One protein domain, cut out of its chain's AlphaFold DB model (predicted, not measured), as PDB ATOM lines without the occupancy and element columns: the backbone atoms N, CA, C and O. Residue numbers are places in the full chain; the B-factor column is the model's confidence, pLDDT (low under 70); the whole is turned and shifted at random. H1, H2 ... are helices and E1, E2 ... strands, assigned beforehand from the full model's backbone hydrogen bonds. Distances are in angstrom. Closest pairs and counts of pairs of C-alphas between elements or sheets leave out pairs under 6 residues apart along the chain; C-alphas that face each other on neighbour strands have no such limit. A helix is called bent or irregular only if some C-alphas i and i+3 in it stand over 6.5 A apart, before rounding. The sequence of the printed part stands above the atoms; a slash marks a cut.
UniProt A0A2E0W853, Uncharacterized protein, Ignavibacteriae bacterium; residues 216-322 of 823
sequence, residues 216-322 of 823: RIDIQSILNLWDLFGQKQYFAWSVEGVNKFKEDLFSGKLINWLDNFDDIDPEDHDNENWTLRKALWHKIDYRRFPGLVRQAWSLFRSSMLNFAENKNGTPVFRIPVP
ATOM      1  N   ARG A 216     -40.642 -18.737 -20.572       86.62
ATOM      2  CA  ARG A 216     -41.135 -18.133 -21.810       86.62
ATOM      3  C   ARG A 216     -42.554 -18.608 -22.054       86.62
ATOM      4  O   ARG A 216     -42.773 -19.821 -22.137       86.62
ATOM      5  N   ILE A 217     -43.485 -17.665 -22.146       88.19
ATOM      6  CA  ILE A 217     -44.893 -17.940 -22.415       88.19
ATOM      7  C   ILE A 217     -45.096 -18.106 -23.923       88.19
ATOM      8  O   ILE A 217     -44.693 -17.245 -24.708       88.19
ATOM      9  N   ASP A 218     -45.649 -19.243 -24.335       87.12
ATOM     10  CA  ASP A 218     -45.952 -19.530 -25.738       87.12
ATOM     11  C   ASP A 218     -47.265 -18.869 -26.199       87.12
ATOM     12  O   ASP A 218     -48.068 -18.412 -25.388       87.12
ATOM     13  N   ILE A 219     -47.502 -18.829 -27.513       87.75
ATOM     14  CA  ILE A 219     -48.709 -18.229 -28.108       87.75
ATOM     15  C   ILE A 219     -50.028 -18.805 -27.568       87.75
ATOM     16  O   ILE A 219     -50.982 -18.050 -27.395       87.75
ATOM     17  N   GLN A 220     -50.105 -20.109 -27.292       88.50
ATOM     18  CA  GLN A 220     -51.329 -20.726 -26.779       88.50
ATOM     19  C   GLN A 220     -51.607 -20.205 -25.368       88.50
ATOM     20  O   GLN A 220     -52.705 -19.724 -25.090       88.50
ATOM     21  N   SER A 221     -50.580 -20.183 -24.519       90.75
ATOM     22  CA  SER A 221     -50.662 -19.595 -23.184       90.75
ATOM     23  C   SER A 221     -50.968 -18.094 -23.205       90.75
ATOM     24  O   SER A 221     -51.794 -17.642 -22.418       90.75
ATOM     25  N   ILE A 222     -50.366 -17.320 -24.119       92.12
ATOM     26  CA  ILE A 222     -50.645 -15.880 -24.290       92.12
ATOM     27  C   ILE A 222     -52.135 -15.649 -24.549       92.12
ATOM     28  O   ILE A 222     -52.737 -14.768 -23.934       92.12
ATOM     29  N   LEU A 223     -52.730 -16.446 -25.441       92.81
ATOM     30  CA  LEU A 223     -54.150 -16.368 -25.783       92.81
ATOM     31  C   LEU A 223     -55.040 -16.781 -24.604       92.81
ATOM     32  O   LEU A 223     -55.999 -16.085 -24.277       92.81
ATOM     33  N   ASN A 224     -54.710 -17.887 -23.939       91.00
ATOM     34  CA  ASN A 224     -55.513 -18.430 -22.842       91.00
ATOM     35  C   ASN A 224     -55.451 -17.582 -21.566       91.00
ATOM     36  O   ASN A 224     -56.423 -17.533 -20.814       91.00
ATOM     37  N   LEU A 225     -54.328 -16.900 -21.333       92.31
ATOM     38  CA  LEU A 225     -54.119 -15.992 -20.205       92.31
ATOM     39  C   LEU A 225     -54.316 -14.520 -20.609       92.31
ATOM     40  O   LEU A 225     -54.022 -13.623 -19.823       92.31
ATOM     41  N   TRP A 226     -54.819 -14.244 -21.821       92.69
ATOM     42  CA  TRP A 226     -54.928 -12.879 -22.349       92.69
ATOM     43  C   TRP A 226     -55.718 -11.952 -21.436       92.69
ATOM     44  O   TRP A 226     -55.310 -10.824 -21.184       92.69
ATOM     45  N   ASP A 227     -56.825 -12.446 -20.895       90.69
ATOM     46  CA  ASP A 227     -57.676 -11.689 -19.985       90.69
ATOM     47  C   ASP A 227     -57.003 -11.399 -18.629       90.69
ATOM     48  O   ASP A 227     -57.388 -10.433 -17.979       90.69
ATOM     49  N   LEU A 228     -56.000 -12.185 -18.211       92.06
ATOM     50  CA  LEU A 228     -55.280 -11.964 -16.950       92.06
ATOM     51  C   LEU A 228     -54.265 -10.824 -17.034       92.06
ATOM     52  O   LEU A 228     -54.145 -10.062 -16.078       92.06
ATOM     53  N   PHE A 229     -53.523 -10.735 -18.141       93.12
ATOM     54  CA  PHE A 229     -52.365  -9.836 -18.274       93.12
ATOM     55  C   PHE A 229     -52.576  -8.745 -19.332       93.12
ATOM     56  O   PHE A 229     -52.159  -7.598 -19.163       93.12
ATOM     57  N   GLY A 230     -53.271  -9.072 -20.418       91.12
ATOM     58  CA  GLY A 230     -53.557  -8.162 -21.518       91.12
ATOM     59  C   GLY A 230     -52.338  -7.767 -22.357       91.12
ATOM     60  O   GLY A 230     -51.178  -8.016 -22.033       91.12
ATOM     61  N   GLN A 231     -52.628  -7.085 -23.464       92.38
ATOM     62  CA  GLN A 231     -51.656  -6.686 -24.486       92.38
ATOM     63  C   GLN A 231     -50.482  -5.862 -23.930       92.38
ATOM     64  O   GLN A 231     -49.323  -6.119 -24.253       92.38
ATOM     65  N   LYS A 232     -50.772  -4.868 -23.077       92.12
ATOM     66  CA  LYS A 232     -49.761  -3.934 -22.552       92.12
ATOM     67  C   LYS A 232     -48.714  -4.640 -21.696       92.12
ATOM     68  O   LYS A 232     -47.540  -4.302 -21.792       92.12
ATOM     69  N   GLN A 233     -49.129  -5.613 -20.890       92.94
ATOM     70  CA  GLN A 233     -48.222  -6.337 -20.010       92.94
ATOM     71  C   GLN A 233     -47.353  -7.325 -20.784       92.94
ATOM     72  O   GLN A 233     -46.145  -7.339 -20.584       92.94
ATOM     73  N   TYR A 234     -47.914  -8.062 -21.747       93.12
ATOM     74  CA  TYR A 234     -47.113  -8.908 -22.640       93.12
ATOM     75  C   TYR A 234     -46.081  -8.110 -23.450       93.12
ATOM     76  O   TYR A 234     -44.950  -8.564 -23.660       93.12
ATOM     77  N   PHE A 235     -46.442  -6.903 -23.892       92.75
ATOM     78  CA  PHE A 235     -45.485  -6.015 -24.540       92.75
ATOM     79  C   PHE A 235     -44.418  -5.511 -23.557       92.75
ATOM     80  O   PHE A 235     -43.235  -5.549 -23.892       92.75
ATOM     81  N   ALA A 236     -44.797  -5.120 -22.335       93.19
ATOM     82  CA  ALA A 236     -43.850  -4.729 -21.287       93.19
ATOM     83  C   ALA A 236     -42.848  -5.852 -20.972       93.19
ATOM     84  O   ALA A 236     -41.645  -5.613 -20.988       93.19
ATOM     85  N   TRP A 237     -43.320  -7.093 -20.839       93.44
ATOM     86  CA  TRP A 237     -42.478  -8.281 -20.675       93.44
ATOM     87  C   TRP A 237     -41.473  -8.454 -21.819       93.44
ATOM     88  O   TRP A 237     -40.305  -8.772 -21.598       93.44
ATOM     89  N   SER A 238     -41.903  -8.191 -23.057       91.62
ATOM     90  CA  SER A 238     -41.013  -8.223 -24.220       91.62
ATOM     91  C   SER A 238     -39.944  -7.127 -24.147       91.62
ATOM     92  O   SER A 238     -38.776  -7.399 -24.424       91.62
ATOM     93  N   VAL A 239     -40.317  -5.905 -23.747       92.62
ATOM     94  CA  VAL A 239     -39.391  -4.776 -23.549       92.62
ATOM     95  C   VAL A 239     -38.368  -5.088 -22.457       92.62
ATOM     96  O   VAL A 239     -37.165  -4.937 -22.681       92.62
ATOM     97  N   GLU A 240     -38.825  -5.557 -21.300       91.94
ATOM     98  CA  GLU A 240     -37.980  -5.916 -20.159       91.94
ATOM     99  C   GLU A 240     -37.035  -7.062 -20.509       91.94
ATOM    100  O   GLU A 240     -35.829  -6.944 -20.298       91.94
ATOM    101  N   GLY A 241     -37.536  -8.127 -21.139       90.25
ATOM    102  CA  GLY A 241     -36.714  -9.251 -21.578       90.25
ATOM    103  C   GLY A 241     -35.632  -8.848 -22.581       90.25
ATOM    104  O   GLY A 241     -34.482  -9.266 -22.444       90.25
ATOM    105  N   VAL A 242     -35.967  -8.002 -23.564       91.25
ATOM    106  CA  VAL A 242     -34.999  -7.478 -24.545       91.25
ATOM    107  C   VAL A 242     -33.937  -6.609 -23.870       91.25
ATOM    108  O   VAL A 242     -32.746  -6.761 -24.152       91.25
ATOM    109  N   ASN A 243     -34.341  -5.722 -22.960       91.88
ATOM    110  CA  ASN A 243     -33.412  -4.850 -22.245       91.88
ATOM    111  C   ASN A 243     -32.508  -5.630 -21.284       91.88
ATOM    112  O   ASN A 243     -31.302  -5.391 -21.274       91.88
ATOM    113  N   LYS A 244     -33.062  -6.599 -20.551       90.12
ATOM    114  CA  LYS A 244     -32.310  -7.479 -19.653       90.12
ATOM    115  C   LYS A 244     -31.296  -8.317 -20.422       90.12
ATOM    116  O   LYS A 244     -30.135  -8.372 -20.032       90.12
ATOM    117  N   PHE A 245     -31.691  -8.913 -21.551       90.69
ATOM    118  CA  PHE A 245     -30.749  -9.652 -22.389       90.69
ATOM    119  C   PHE A 245     -29.625  -8.744 -22.895       90.69
ATOM    120  O   PHE A 245     -28.461  -9.128 -22.853       90.69
ATOM    121  N   LYS A 246     -29.951  -7.527 -23.349       91.75
ATOM    122  CA  LYS A 246     -28.955  -6.536 -23.782       91.75
ATOM    123  C   LYS A 246     -27.975  -6.190 -22.654       91.75
ATOM    124  O   LYS A 246     -26.772  -6.148 -22.895       91.75
ATOM    125  N   GLU A 247     -28.463  -5.967 -21.437       91.50
ATOM    126  CA  GLU A 247     -27.620  -5.714 -20.263       91.50
ATOM    127  C   GLU A 247     -26.715  -6.914 -19.941       91.50
ATOM    128  O   GLU A 247     -25.500  -6.760 -19.786       91.50
ATOM    129  N   ASP A 248     -27.273  -8.124 -19.892       90.31
ATOM    130  CA  ASP A 248     -26.530  -9.350 -19.588       90.31
ATOM    131  C   ASP A 248     -25.495  -9.683 -20.677       90.31
ATOM    132  O   ASP A 248     -24.376 -10.110 -20.371       90.31
ATOM    133  N   LEU A 249     -25.822  -9.394 -21.942       90.62
ATOM    134  CA  LEU A 249     -24.930  -9.544 -23.089       90.62
ATOM    135  C   LEU A 249     -23.663  -8.696 -22.938       90.62
ATOM    136  O   LEU A 249     -22.583  -9.183 -23.258       90.62
ATOM    137  N   PHE A 250     -23.748  -7.466 -22.433       89.25
ATOM    138  CA  PHE A 250     -22.566  -6.606 -22.285       89.25
ATOM    139  C   PHE A 250     -21.933  -6.656 -20.888       89.25
ATOM    140  O   PHE A 250     -20.745  -6.366 -20.743       89.25
ATOM    141  N   SER A 251     -22.664  -7.096 -19.863       87.44
ATOM    142  CA  SER A 251     -22.123  -7.257 -18.505       87.44
ATOM    143  C   SER A 251     -21.367  -8.573 -18.284       87.44
ATOM    144  O   SER A 251     -20.688  -8.715 -17.270       87.44
ATOM    145  N   GLY A 252     -21.409  -9.508 -19.239       83.81
ATOM    146  CA  GLY A 252     -20.723 -10.804 -19.134       83.81
ATOM    147  C   GLY A 252     -21.575 -11.887 -18.470       83.81
ATOM    148  O   GLY A 252     -21.055 -12.936 -18.103       83.81
ATOM    149  N   LYS A 253     -22.881 -11.641 -18.313       84.62
ATOM    150  CA  LYS A 253     -23.849 -12.523 -17.641       84.62
ATOM    151  C   LYS A 253     -24.683 -13.349 -18.621       84.62
ATOM    152  O   LYS A 253     -25.734 -13.873 -18.265       84.62
ATOM    153  N   LEU A 254     -24.202 -13.501 -19.855       82.94
ATOM    154  CA  LEU A 254     -24.858 -14.289 -20.900       82.94
ATOM    155  C   LEU A 254     -25.135 -15.741 -20.485       82.94
ATOM    156  O   LEU A 254     -26.076 -16.346 -20.983       82.94
ATOM    157  N   ILE A 255     -24.347 -16.275 -19.548       73.75
ATOM    158  CA  ILE A 255     -24.526 -17.611 -18.978       73.75
ATOM    159  C   ILE A 255     -25.940 -17.839 -18.419       73.75
ATOM    160  O   ILE A 255     -26.495 -18.911 -18.615       73.75
ATOM    161  N   ASN A 256     -26.565 -16.800 -17.853       74.06
ATOM    162  CA  ASN A 256     -27.919 -16.856 -17.287       74.06
ATOM    163  C   ASN A 256     -29.005 -17.101 -18.349       74.06
ATOM    164  O   ASN A 256     -30.148 -17.391 -18.023       74.06
ATOM    165  N   TRP A 257     -28.667 -16.931 -19.628       76.56
ATOM    166  CA  TRP A 257     -29.574 -17.124 -20.756       76.56
ATOM    167  C   TRP A 257     -29.280 -18.405 -21.541       76.56
ATOM    168  O   TRP A 257     -29.979 -18.705 -22.513       76.56
ATOM    169  N   LEU A 258     -28.227 -19.135 -21.164       69.50
ATOM    170  CA  LEU A 258     -27.793 -20.368 -21.804       69.50
ATOM    171  C   LEU A 258     -28.106 -21.543 -20.870       69.50
ATOM    172  O   LEU A 258     -27.308 -21.876 -20.002       69.50
ATOM    173  N   ASP A 259     -29.255 -22.192 -21.080       58.06
ATOM    174  CA  ASP A 259     -29.683 -23.351 -20.283       58.06
ATOM    175  C   ASP A 259     -28.575 -24.423 -20.164       58.06
ATOM    176  O   ASP A 259     -27.977 -24.807 -21.165       58.06
ATOM    177  N   ASN A 260     -28.357 -25.002 -18.980       56.12
ATOM    178  CA  ASN A 260     -27.530 -26.213 -18.782       56.12
ATOM    179  C   ASN A 260     -26.019 -26.062 -19.039       56.12
ATOM    180  O   ASN A 260     -25.368 -27.041 -19.398       56.12
ATOM    181  N   PHE A 261     -25.436 -24.877 -18.860       54.06
ATOM    182  CA  PHE A 261     -23.986 -24.733 -19.022       54.06
ATOM    183  C   PHE A 261     -23.167 -25.482 -17.955       54.06
ATOM    184  O   PHE A 261     -22.117 -26.039 -18.261       54.06
ATOM    185  N   ASP A 262     -23.668 -25.532 -16.719       49.84
ATOM    186  CA  ASP A 262     -22.953 -26.116 -15.574       49.84
ATOM    187  C   ASP A 262     -22.956 -27.660 -15.549       49.84
ATOM    188  O   ASP A 262     -22.297 -28.264 -14.706       49.84
ATOM    189  N   ASP A 263     -23.676 -28.297 -16.480       52.38
ATOM    190  CA  ASP A 263     -23.869 -29.753 -16.558       52.38
ATOM    191  C   ASP A 263     -23.029 -30.432 -17.653       52.38
ATOM    192  O   ASP A 263     -23.116 -31.652 -17.808       52.38
ATOM    193  N   ILE A 264     -22.252 -29.674 -18.439       56.09
ATOM    194  CA  ILE A 264     -21.385 -30.261 -19.467       56.09
ATOM    195  C   ILE A 264     -20.204 -30.922 -18.757       56.09
ATOM    196  O   ILE A 264     -19.273 -30.250 -18.307       56.09
ATOM    197  N   ASP A 265     -20.247 -32.248 -18.654       59.03
ATOM    198  CA  ASP A 265     -19.100 -33.020 -18.202       59.03
ATOM    199  C   ASP A 265     -17.930 -32.769 -19.177       59.03
ATOM    200  O   ASP A 265     -18.144 -32.725 -20.393       59.03
ATOM    201  N   PRO A 266     -16.684 -32.591 -18.697       60.81
ATOM    202  CA  PRO A 266     -15.548 -32.264 -19.563       60.81
ATOM    203  C   PRO A 266     -15.344 -33.223 -20.752       60.81
ATOM    204  O   PRO A 266     -14.824 -32.814 -21.791       60.81
ATOM    205  N   GLU A 267     -15.789 -34.476 -20.620       58.41
ATOM    206  CA  GLU A 267     -15.728 -35.508 -21.661       58.41
ATOM    207  C   GLU A 267     -16.749 -35.298 -22.798       58.41
ATOM    208  O   GLU A 267     -16.525 -35.766 -23.917       58.41
ATOM    209  N   ASP A 268     -17.839 -34.569 -22.543       55.56
ATOM    210  CA  ASP A 268     -18.923 -34.303 -23.497       55.56
ATOM    211  C   ASP A 268     -18.700 -33.026 -24.328       55.56
ATOM    212  O   ASP A 268     -19.390 -32.808 -25.325       55.56
ATOM    213  N   HIS A 269     -17.712 -32.199 -23.966       61.72
ATOM    214  CA  HIS A 269     -17.448 -30.905 -24.604       61.72
ATOM    215  C   HIS A 269     -17.135 -31.003 -26.104       61.72
ATOM    216  O   HIS A 269     -17.590 -30.171 -26.889       61.72
ATOM    217  N   ASP A 270     -16.377 -32.012 -26.536       57.25
ATOM    218  CA  ASP A 270     -16.036 -32.155 -27.960       57.25
ATOM    219  C   ASP A 270     -17.270 -32.453 -28.827       57.25
ATOM    220  O   ASP A 270     -17.251 -32.183 -30.026       57.25
ATOM    221  N   ASN A 271     -18.352 -32.945 -28.208       56.03
ATOM    222  CA  ASN A 271     -19.646 -33.178 -28.848       56.03
ATOM    223  C   ASN A 271     -20.587 -31.959 -28.748       56.03
ATOM    224  O   ASN A 271     -21.703 -32.012 -29.269       56.03
ATOM    225  N   GLU A 272     -20.185 -30.879 -28.066       64.88
ATOM    226  CA  GLU A 272     -20.950 -29.631 -28.025       64.88
ATOM    227  C   GLU A 272     -20.835 -28.926 -29.380       64.88
ATOM    228  O   GLU A 272     -19.757 -28.544 -29.833       64.88
ATOM    229  N   ASN A 273     -21.966 -28.709 -30.040       62.97
ATOM    230  CA  ASN A 273     -21.994 -28.064 -31.353       62.97
ATOM    231  C   ASN A 273     -22.175 -26.541 -31.239       62.97
ATOM    232  O   ASN A 273     -22.060 -25.817 -32.229       62.97
ATOM    233  N   TRP A 274     -22.460 -26.016 -30.043       74.75
ATOM    234  CA  TRP A 274     -22.702 -24.590 -29.839       74.75
ATOM    235  C   TRP A 274     -21.391 -23.827 -29.621       74.75
ATOM    236  O   TRP A 274     -20.885 -23.724 -28.504       74.75
ATOM    237  N   THR A 275     -20.883 -23.197 -30.684       84.50
ATOM    238  CA  THR A 275     -19.650 -22.384 -30.678       84.50
ATOM    239  C   THR A 275     -19.573 -21.380 -29.525       84.50
ATOM    240  O   THR A 275     -18.547 -21.281 -28.855       84.50
ATOM    241  N   LEU A 276     -20.658 -20.646 -29.257       84.00
ATOM    242  CA  LEU A 276     -20.711 -19.679 -28.160       84.00
ATOM    243  C   LEU A 276     -20.502 -20.345 -26.793       84.00
ATOM    244  O   LEU A 276     -19.826 -19.780 -25.934       84.00
ATOM    245  N   ARG A 277     -21.050 -21.551 -26.593       81.62
ATOM    246  CA  ARG A 277     -20.865 -22.291 -25.344       81.62
ATOM    247  C   ARG A 277     -19.431 -22.775 -25.193       81.62
ATOM    248  O   ARG A 277     -18.829 -22.545 -24.148       81.62
ATOM    249  N   LYS A 278     -18.862 -23.345 -26.258       81.75
ATOM    250  CA  LYS A 278     -17.447 -23.736 -26.297       81.75
ATOM    251  C   LYS A 278     -16.537 -22.553 -25.947       81.75
ATOM    252  O   LYS A 278     -15.673 -22.664 -25.085       81.75
ATOM    253  N   ALA A 279     -16.779 -21.374 -26.522       84.69
ATOM    254  CA  ALA A 279     -15.992 -20.181 -26.204       84.69
ATOM    255  C   ALA A 279     -16.070 -19.794 -24.712       84.69
ATOM    256  O   ALA A 279     -15.039 -19.590 -24.065       84.69
ATOM    257  N   LEU A 280     -17.281 -19.747 -24.141       83.38
ATOM    258  CA  LEU A 280     -17.491 -19.460 -22.716       83.38
ATOM    259  C   LEU A 280     -16.835 -20.505 -21.800       83.38
ATOM    260  O   LEU A 280     -16.331 -20.157 -20.729       83.38
ATOM    261  N   TRP A 281     -16.808 -21.772 -22.224       78.88
ATOM    262  CA  TRP A 281     -16.242 -22.885 -21.456       78.88
ATOM    263  C   TRP A 281     -14.749 -22.667 -21.277       78.88
ATOM    264  O   TRP A 281     -14.247 -22.596 -20.155       78.88
ATOM    265  N   HIS A 282     -14.083 -22.374 -22.390       79.50
ATOM    266  CA  HIS A 282     -12.683 -21.983 -22.476       79.50
ATOM    267  C   HIS A 282     -12.374 -20.602 -21.868       79.50
ATOM    268  O   HIS A 282     -11.283 -20.071 -22.063       79.50
ATOM    269  N   LYS A 283     -13.308 -20.000 -21.115       81.94
ATOM    270  CA  LYS A 283     -13.169 -18.690 -20.456       81.94
ATOM    271  C   LYS A 283     -12.744 -17.574 -21.413       81.94
ATOM    272  O   LYS A 283     -12.117 -16.603 -20.996       81.94
ATOM    273  N   ILE A 284     -13.102 -17.702 -22.690       86.38
ATOM    274  CA  ILE A 284     -12.935 -16.628 -23.663       86.38
ATOM    275  C   ILE A 284     -13.989 -15.574 -23.343       86.38
ATOM    276  O   ILE A 284     -15.191 -15.852 -23.348       86.38
ATOM    277  N   ASP A 285     -13.544 -14.347 -23.073       87.38
ATOM    278  CA  ASP A 285     -14.456 -13.222 -22.887       87.38
ATOM    279  C   ASP A 285     -15.096 -12.848 -24.229       87.38
ATOM    280  O   ASP A 285     -14.542 -12.083 -25.021       87.38
ATOM    281  N   TYR A 286     -16.279 -13.404 -24.485       89.31
ATOM    282  CA  TYR A 286     -17.030 -13.202 -25.722       89.31
ATOM    283  C   TYR A 286     -17.298 -11.725 -26.035       89.31
ATOM    284  O   TYR A 286     -17.443 -11.370 -27.203       89.31
ATOM    285  N   ARG A 287     -17.333 -10.846 -25.021       89.38
ATOM    286  CA  ARG A 287     -17.575  -9.405 -25.194       89.38
ATOM    287  C   ARG A 287     -16.447  -8.712 -25.945       89.38
ATOM    288  O   ARG A 287     -16.664  -7.636 -26.489       89.38
ATOM    289  N   ARG A 288     -15.266  -9.333 -25.994       89.06
ATOM    290  CA  ARG A 288     -14.100  -8.864 -26.753       89.06
ATOM    291  C   ARG A 288     -14.145  -9.271 -28.227       89.06
ATOM    292  O   ARG A 288     -13.234  -8.920 -28.967       89.06
ATOM    293  N   PHE A 289     -15.178  -9.997 -28.660       90.12
ATOM    294  CA  PHE A 289     -15.286 -10.533 -30.017       90.12
ATOM    295  C   PHE A 289     -16.650 -10.199 -30.645       90.12
ATOM    296  O   PHE A 289     -17.668 -10.789 -30.266       90.12
ATOM    297  N   PRO A 290     -16.693  -9.296 -31.645       88.75
ATOM    298  CA  PRO A 290     -17.921  -8.886 -32.332       88.75
ATOM    299  C   PRO A 290     -18.811 -10.048 -32.798       88.75
ATOM    300  O   PRO A 290     -20.035  -9.999 -32.678       88.75
ATOM    301  N   GLY A 291     -18.203 -11.116 -33.298       87.50
ATOM    302  CA  GLY A 291     -18.857 -12.274 -33.882       87.50
ATOM    303  C   GLY A 291     -19.561 -13.120 -32.838       87.50
ATOM    304  O   GLY A 291     -20.688 -13.544 -33.084       87.50
ATOM    305  N   LEU A 292     -18.968 -13.281 -31.652       88.69
ATOM    306  CA  LEU A 292     -19.623 -13.965 -30.536       88.69
ATOM    307  C   LEU A 292     -20.774 -13.133 -29.961       88.69
ATOM    308  O   LEU A 292     -21.843 -13.684 -29.708       88.69
ATOM    309  N   VAL A 293     -20.614 -11.810 -29.833       90.12
ATOM    310  CA  VAL A 293     -21.715 -10.909 -29.433       90.12
ATOM    311  C   VAL A 293     -22.865 -10.972 -30.442       90.12
ATOM    312  O   VAL A 293     -24.029 -11.089 -30.058       90.12
ATOM    313  N   ARG A 294     -22.552 -10.964 -31.745       88.69
ATOM    314  CA  ARG A 294     -23.539 -11.115 -32.823       88.69
ATOM    315  C   ARG A 294     -24.239 -12.467 -32.760       88.69
ATOM    316  O   ARG A 294     -25.451 -12.506 -32.946       88.69
ATOM    317  N   GLN A 295     -23.514 -13.555 -32.502       86.50
ATOM    318  CA  GLN A 295     -24.105 -14.884 -32.331       86.50
ATOM    319  C   GLN A 295     -25.039 -14.929 -31.121       86.50
ATOM    320  O   GLN A 295     -26.180 -15.356 -31.264       86.50
ATOM    321  N   ALA A 296     -24.602 -14.423 -29.968       88.25
ATOM    322  CA  ALA A 296     -25.405 -14.357 -28.752       88.25
ATOM    323  C   ALA A 296     -26.693 -13.545 -28.952       88.25
ATOM    324  O   ALA A 296     -27.788 -14.034 -28.672       88.25
ATOM    325  N   TRP A 297     -26.586 -12.339 -29.519       90.19
ATOM    326  CA  TRP A 297     -27.757 -11.533 -29.860       90.19
ATOM    327  C   TRP A 297     -28.640 -12.221 -30.898       90.19
ATOM    328  O   TRP A 297     -29.852 -12.254 -30.727       90.19
ATOM    329  N   SER A 298     -28.061 -12.817 -31.942       84.62
ATOM    330  CA  SER A 298     -28.816 -13.542 -32.966       84.62
ATOM    331  C   SER A 298     -29.582 -14.727 -32.383       84.62
ATOM    332  O   SER A 298     -30.714 -14.956 -32.796       84.62
ATOM    333  N   LEU A 299     -29.025 -15.446 -31.402       80.75
ATOM    334  CA  LEU A 299     -29.716 -16.526 -30.692       80.75
ATOM    335  C   LEU A 299     -30.946 -15.994 -29.951       80.75
ATOM    336  O   LEU A 299     -32.048 -16.503 -30.151       80.75
ATOM    337  N   PHE A 300     -30.787 -14.932 -29.157       84.19
ATOM    338  CA  PHE A 300     -31.903 -14.326 -28.431       84.19
ATOM    339  C   PHE A 300     -32.939 -13.703 -29.369       84.19
ATOM    340  O   PHE A 300     -34.126 -14.018 -29.282       84.19
ATOM    341  N   ARG A 301     -32.490 -12.897 -30.332       83.50
ATOM    342  CA  ARG A 301     -33.325 -12.311 -31.378       83.50
ATOM    343  C   ARG A 301     -34.080 -13.387 -32.135       83.50
ATOM    344  O   ARG A 301     -35.280 -13.252 -32.296       83.50
ATOM    345  N   SER A 302     -33.420 -14.452 -32.579       76.94
ATOM    346  CA  SER A 302     -34.071 -15.594 -33.233       76.94
ATOM    347  C   SER A 302     -35.080 -16.254 -32.304       76.94
ATOM    348  O   SER A 302     -36.151 -16.653 -32.743       76.94
ATOM    349  N   SER A 303     -34.789 -16.318 -31.008       73.56
ATOM    350  CA  SER A 303     -35.715 -16.863 -30.020       73.56
ATOM    351  C   SER A 303     -36.945 -15.978 -29.740       73.56
ATOM    352  O   SER A 303     -37.916 -16.462 -29.167       73.56
ATOM    353  N   MET A 304     -36.929 -14.715 -30.175       75.88
ATOM    354  CA  MET A 304     -38.079 -13.805 -30.146       75.88
ATOM    355  C   MET A 304     -38.738 -13.696 -31.528       75.88
ATOM    356  O   MET A 304     -39.955 -13.730 -31.625       75.88
ATOM    357  N   LEU A 305     -37.942 -13.610 -32.601       70.62
ATOM    358  CA  LEU A 305     -38.370 -13.369 -33.980       70.62
ATOM    359  C   LEU A 305     -38.675 -14.625 -34.784       70.62
ATOM    360  O   LEU A 305     -39.643 -14.587 -35.515       70.62
ATOM    361  N   ASN A 306     -37.912 -15.722 -34.686       60.88
ATOM    362  CA  ASN A 306     -38.307 -16.978 -35.355       60.88
ATOM    363  C   ASN A 306     -39.567 -17.562 -34.705       60.88
ATOM    364  O   ASN A 306     -40.337 -18.292 -35.321       60.88
ATOM    365  N   PHE A 307     -39.747 -17.230 -33.430       54.81
ATOM    366  CA  PHE A 307     -40.981 -17.428 -32.704       54.81
ATOM    367  C   PHE A 307     -41.999 -16.326 -33.047       54.81
ATOM    368  O   PHE A 307     -43.171 -16.606 -33.139       54.81
ATOM    369  N   ALA A 308     -41.639 -15.092 -33.380       52.50
ATOM    370  CA  ALA A 308     -42.601 -14.157 -33.978       52.50
ATOM    371  C   ALA A 308     -43.028 -14.563 -35.405       52.50
ATOM    372  O   ALA A 308     -44.144 -14.257 -35.795       52.50
ATOM    373  N   GLU A 309     -42.159 -15.230 -36.174       53.59
ATOM    374  CA  GLU A 309     -42.290 -15.622 -37.584       53.59
ATOM    375  C   GLU A 309     -41.281 -16.746 -37.923       53.59
ATOM    376  O   GLU A 309     -40.077 -16.514 -37.979       53.59
ATOM    377  N   ASN A 310     -41.722 -17.977 -38.184       60.59
ATOM    378  CA  ASN A 310     -40.832 -19.076 -38.581       60.59
ATOM    379  C   ASN A 310     -40.340 -18.923 -40.045       60.59
ATOM    380  O   ASN A 310     -40.648 -17.941 -40.719       60.59
ATOM    381  N   LYS A 311     -39.602 -19.913 -40.582       51.31
ATOM    382  CA  LYS A 311     -39.061 -19.890 -41.965       51.31
ATOM    383  C   LYS A 311     -40.116 -19.655 -43.067       51.31
ATOM    384  O   LYS A 311     -39.739 -19.229 -44.155       51.31
ATOM    385  N   ASN A 312     -41.398 -19.876 -42.774       54.88
ATOM    386  CA  ASN A 312     -42.526 -19.679 -43.683       54.88
ATOM    387  C   ASN A 312     -43.290 -18.360 -43.404       54.88
ATOM    388  O   ASN A 312     -44.376 -18.158 -43.939       54.88
ATOM    389  N   GLY A 313     -42.749 -17.465 -42.564       54.09
ATOM    390  CA  GLY A 313     -43.376 -16.188 -42.190       54.09
ATOM    391  C   GLY A 313     -44.449 -16.319 -41.106       54.09
ATOM    392  O   GLY A 313     -45.374 -15.514 -41.039       54.09
ATOM    393  N   THR A 314     -44.375 -17.372 -40.289       58.38
ATOM    394  CA  THR A 314     -45.504 -17.853 -39.491       58.38
ATOM    395  C   THR A 314     -45.315 -17.695 -37.968       58.38
ATOM    396  O   THR A 314     -44.362 -18.269 -37.442       58.38
ATOM    397  N   PRO A 315     -46.193 -16.996 -37.222       56.97
ATOM    398  CA  PRO A 315     -45.963 -16.730 -35.793       56.97
ATOM    399  C   PRO A 315     -46.128 -17.915 -34.823       56.97
ATOM    400  O   PRO A 315     -47.153 -18.592 -34.755       56.97
ATOM    401  N   VAL A 316     -45.124 -18.109 -33.976       64.81
ATOM    402  CA  VAL A 316     -45.001 -19.066 -32.860       64.81
ATOM    403  C   VAL A 316     -44.539 -18.331 -31.579       64.81
ATOM    404  O   VAL A 316     -43.441 -18.576 -31.107       64.81
ATOM    405  N   PHE A 317     -45.286 -17.351 -31.055       67.62
ATOM    406  CA  PHE A 317     -44.806 -16.448 -29.984       67.62
ATOM    407  C   PHE A 317     -44.118 -17.179 -28.819       67.62
ATOM    408  O   PHE A 317     -44.599 -18.222 -28.371       67.62
ATOM    409  N   ARG A 318     -43.032 -16.590 -28.300       79.75
ATOM    410  CA  ARG A 318     -42.406 -16.936 -27.014       79.75
ATOM    411  C   ARG A 318     -41.919 -15.663 -26.329       79.75
ATOM    412  O   ARG A 318     -40.888 -15.131 -26.721       79.75
ATOM    413  N   ILE A 319     -42.652 -15.175 -25.332       86.00
ATOM    414  CA  ILE A 319     -42.307 -13.941 -24.605       86.00
ATOM    415  C   ILE A 319     -41.653 -14.320 -23.266       86.00
ATOM    416  O   ILE A 319     -42.214 -15.152 -22.553       86.00
ATOM    417  N   PRO A 320     -40.472 -13.784 -22.911       88.44
ATOM    418  CA  PRO A 320     -39.896 -13.992 -21.585       88.44
ATOM    419  C   PRO A 320     -40.797 -13.355 -20.526       88.44
ATOM    420  O   PRO A 320     -41.225 -12.221 -20.696       88.44
ATOM    421  N   VAL A 321     -41.085 -14.079 -19.449       90.69
ATOM    422  CA  VAL A 321     -41.903 -13.579 -18.342       90.69
ATOM    423  C   VAL A 321     -40.977 -13.088 -17.223       90.69
ATOM    424  O   VAL A 321     -40.174 -13.882 -16.725       90.69
ATOM    425  N   PRO A 322     -41.073 -11.814 -16.808       89.00
ATOM    426  CA  PRO A 322     -40.310 -11.262 -15.691       89.00
ATOM    427  C   PRO A 322     -40.523 -12.071 -14.408       89.00
ATOM    428  O   PRO A 322     -41.659 -12.350 -14.015       89.00
TER     429      PRO A 322
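Overview. This is residues 216 to 322 of the 823 residues of an uncharacterized protein of Ignavibacteriae bacterium (UniProt A0A2E0W853). Two long helices, H2 and H5, run nearly side by side and opposite ways along the longest axis, and touch with residues 245 to 249 of H2 and 293 to 300 of H5; the strand E2 of a two-stranded antiparallel sheet, E1 E2, packs on the middle of H2, near its residues 233 to 242, and on the last part of H5, near its residues 303 to 308. H1 lies past the sheet at that end, while H3, H4 and the long loop of residues 258 to 274 lie toward the opposite end. The printed part has 107 residues, mostly helix, in the order E1 H1 H2 H3 H4 H5 E2. It is only just loose, close to compact, with a radius of gyration of the C-alphas of 15.9 A, and spans 47 by 26 by 26 A.

Arrangement. E1, residues 216 to 218, and E2, residues 318 to 321, are antiparallel neighbours, with N 217 and O 319 2.8 A apart, within hydrogen-bond range. The closest C-alphas of E2 and H2, residues 226 to 251, are Pro 320 and Gly 241, 5.7 A apart; those of E2 and H5, residues 290 to 308, are Arg 318 and Phe 307, 5.9 A. H2 and H5 touch, closest at C-alphas 249 and 293, 7.2 A, at a shallow tilt of 8 degrees, opposite ways. H3, residues 254 to 257, touches H2, C-alphas 254 and 248 being closest at 5.4 A. H4, residues 275 to 281, and H5 only just touch, with 3 pairs of C-alphas within 8 A, closest Leu 276 and Leu 292 at 6.3 A. H1, residues 219 to 224, is close to H2 but not clearly touching, with C-alphas 222 and 234 closest at 8.0 A. Every O i to N i+4 pair is within hydrogen-bond range in H1 and H4, against 19 of 22 in H2 and 14 of 15 in H5; H3 is too short for such a pair.

Along the chain. E1 begins at C-alpha 216, (-41.135, -18.133, -21.810). H2 is 33.5 A long and irregular, with C-alphas 228 and 231 9.9 A apart, and has a kink of 57 degrees near residue 233. H5, 25.3 A long, has a kink of 36 degrees near residue 301. E2 ends at C-alpha 321, (-41.903, -13.579, -18.342).

Size, cuts and confidence. The C-alphas farthest apart, Asp 227 and Glu 267, are 48.3 A apart. The printed part has no cut, and the link from H3 to H4 is long. Residues 258 to 273 and 306 to 317 have pLDDT under 70.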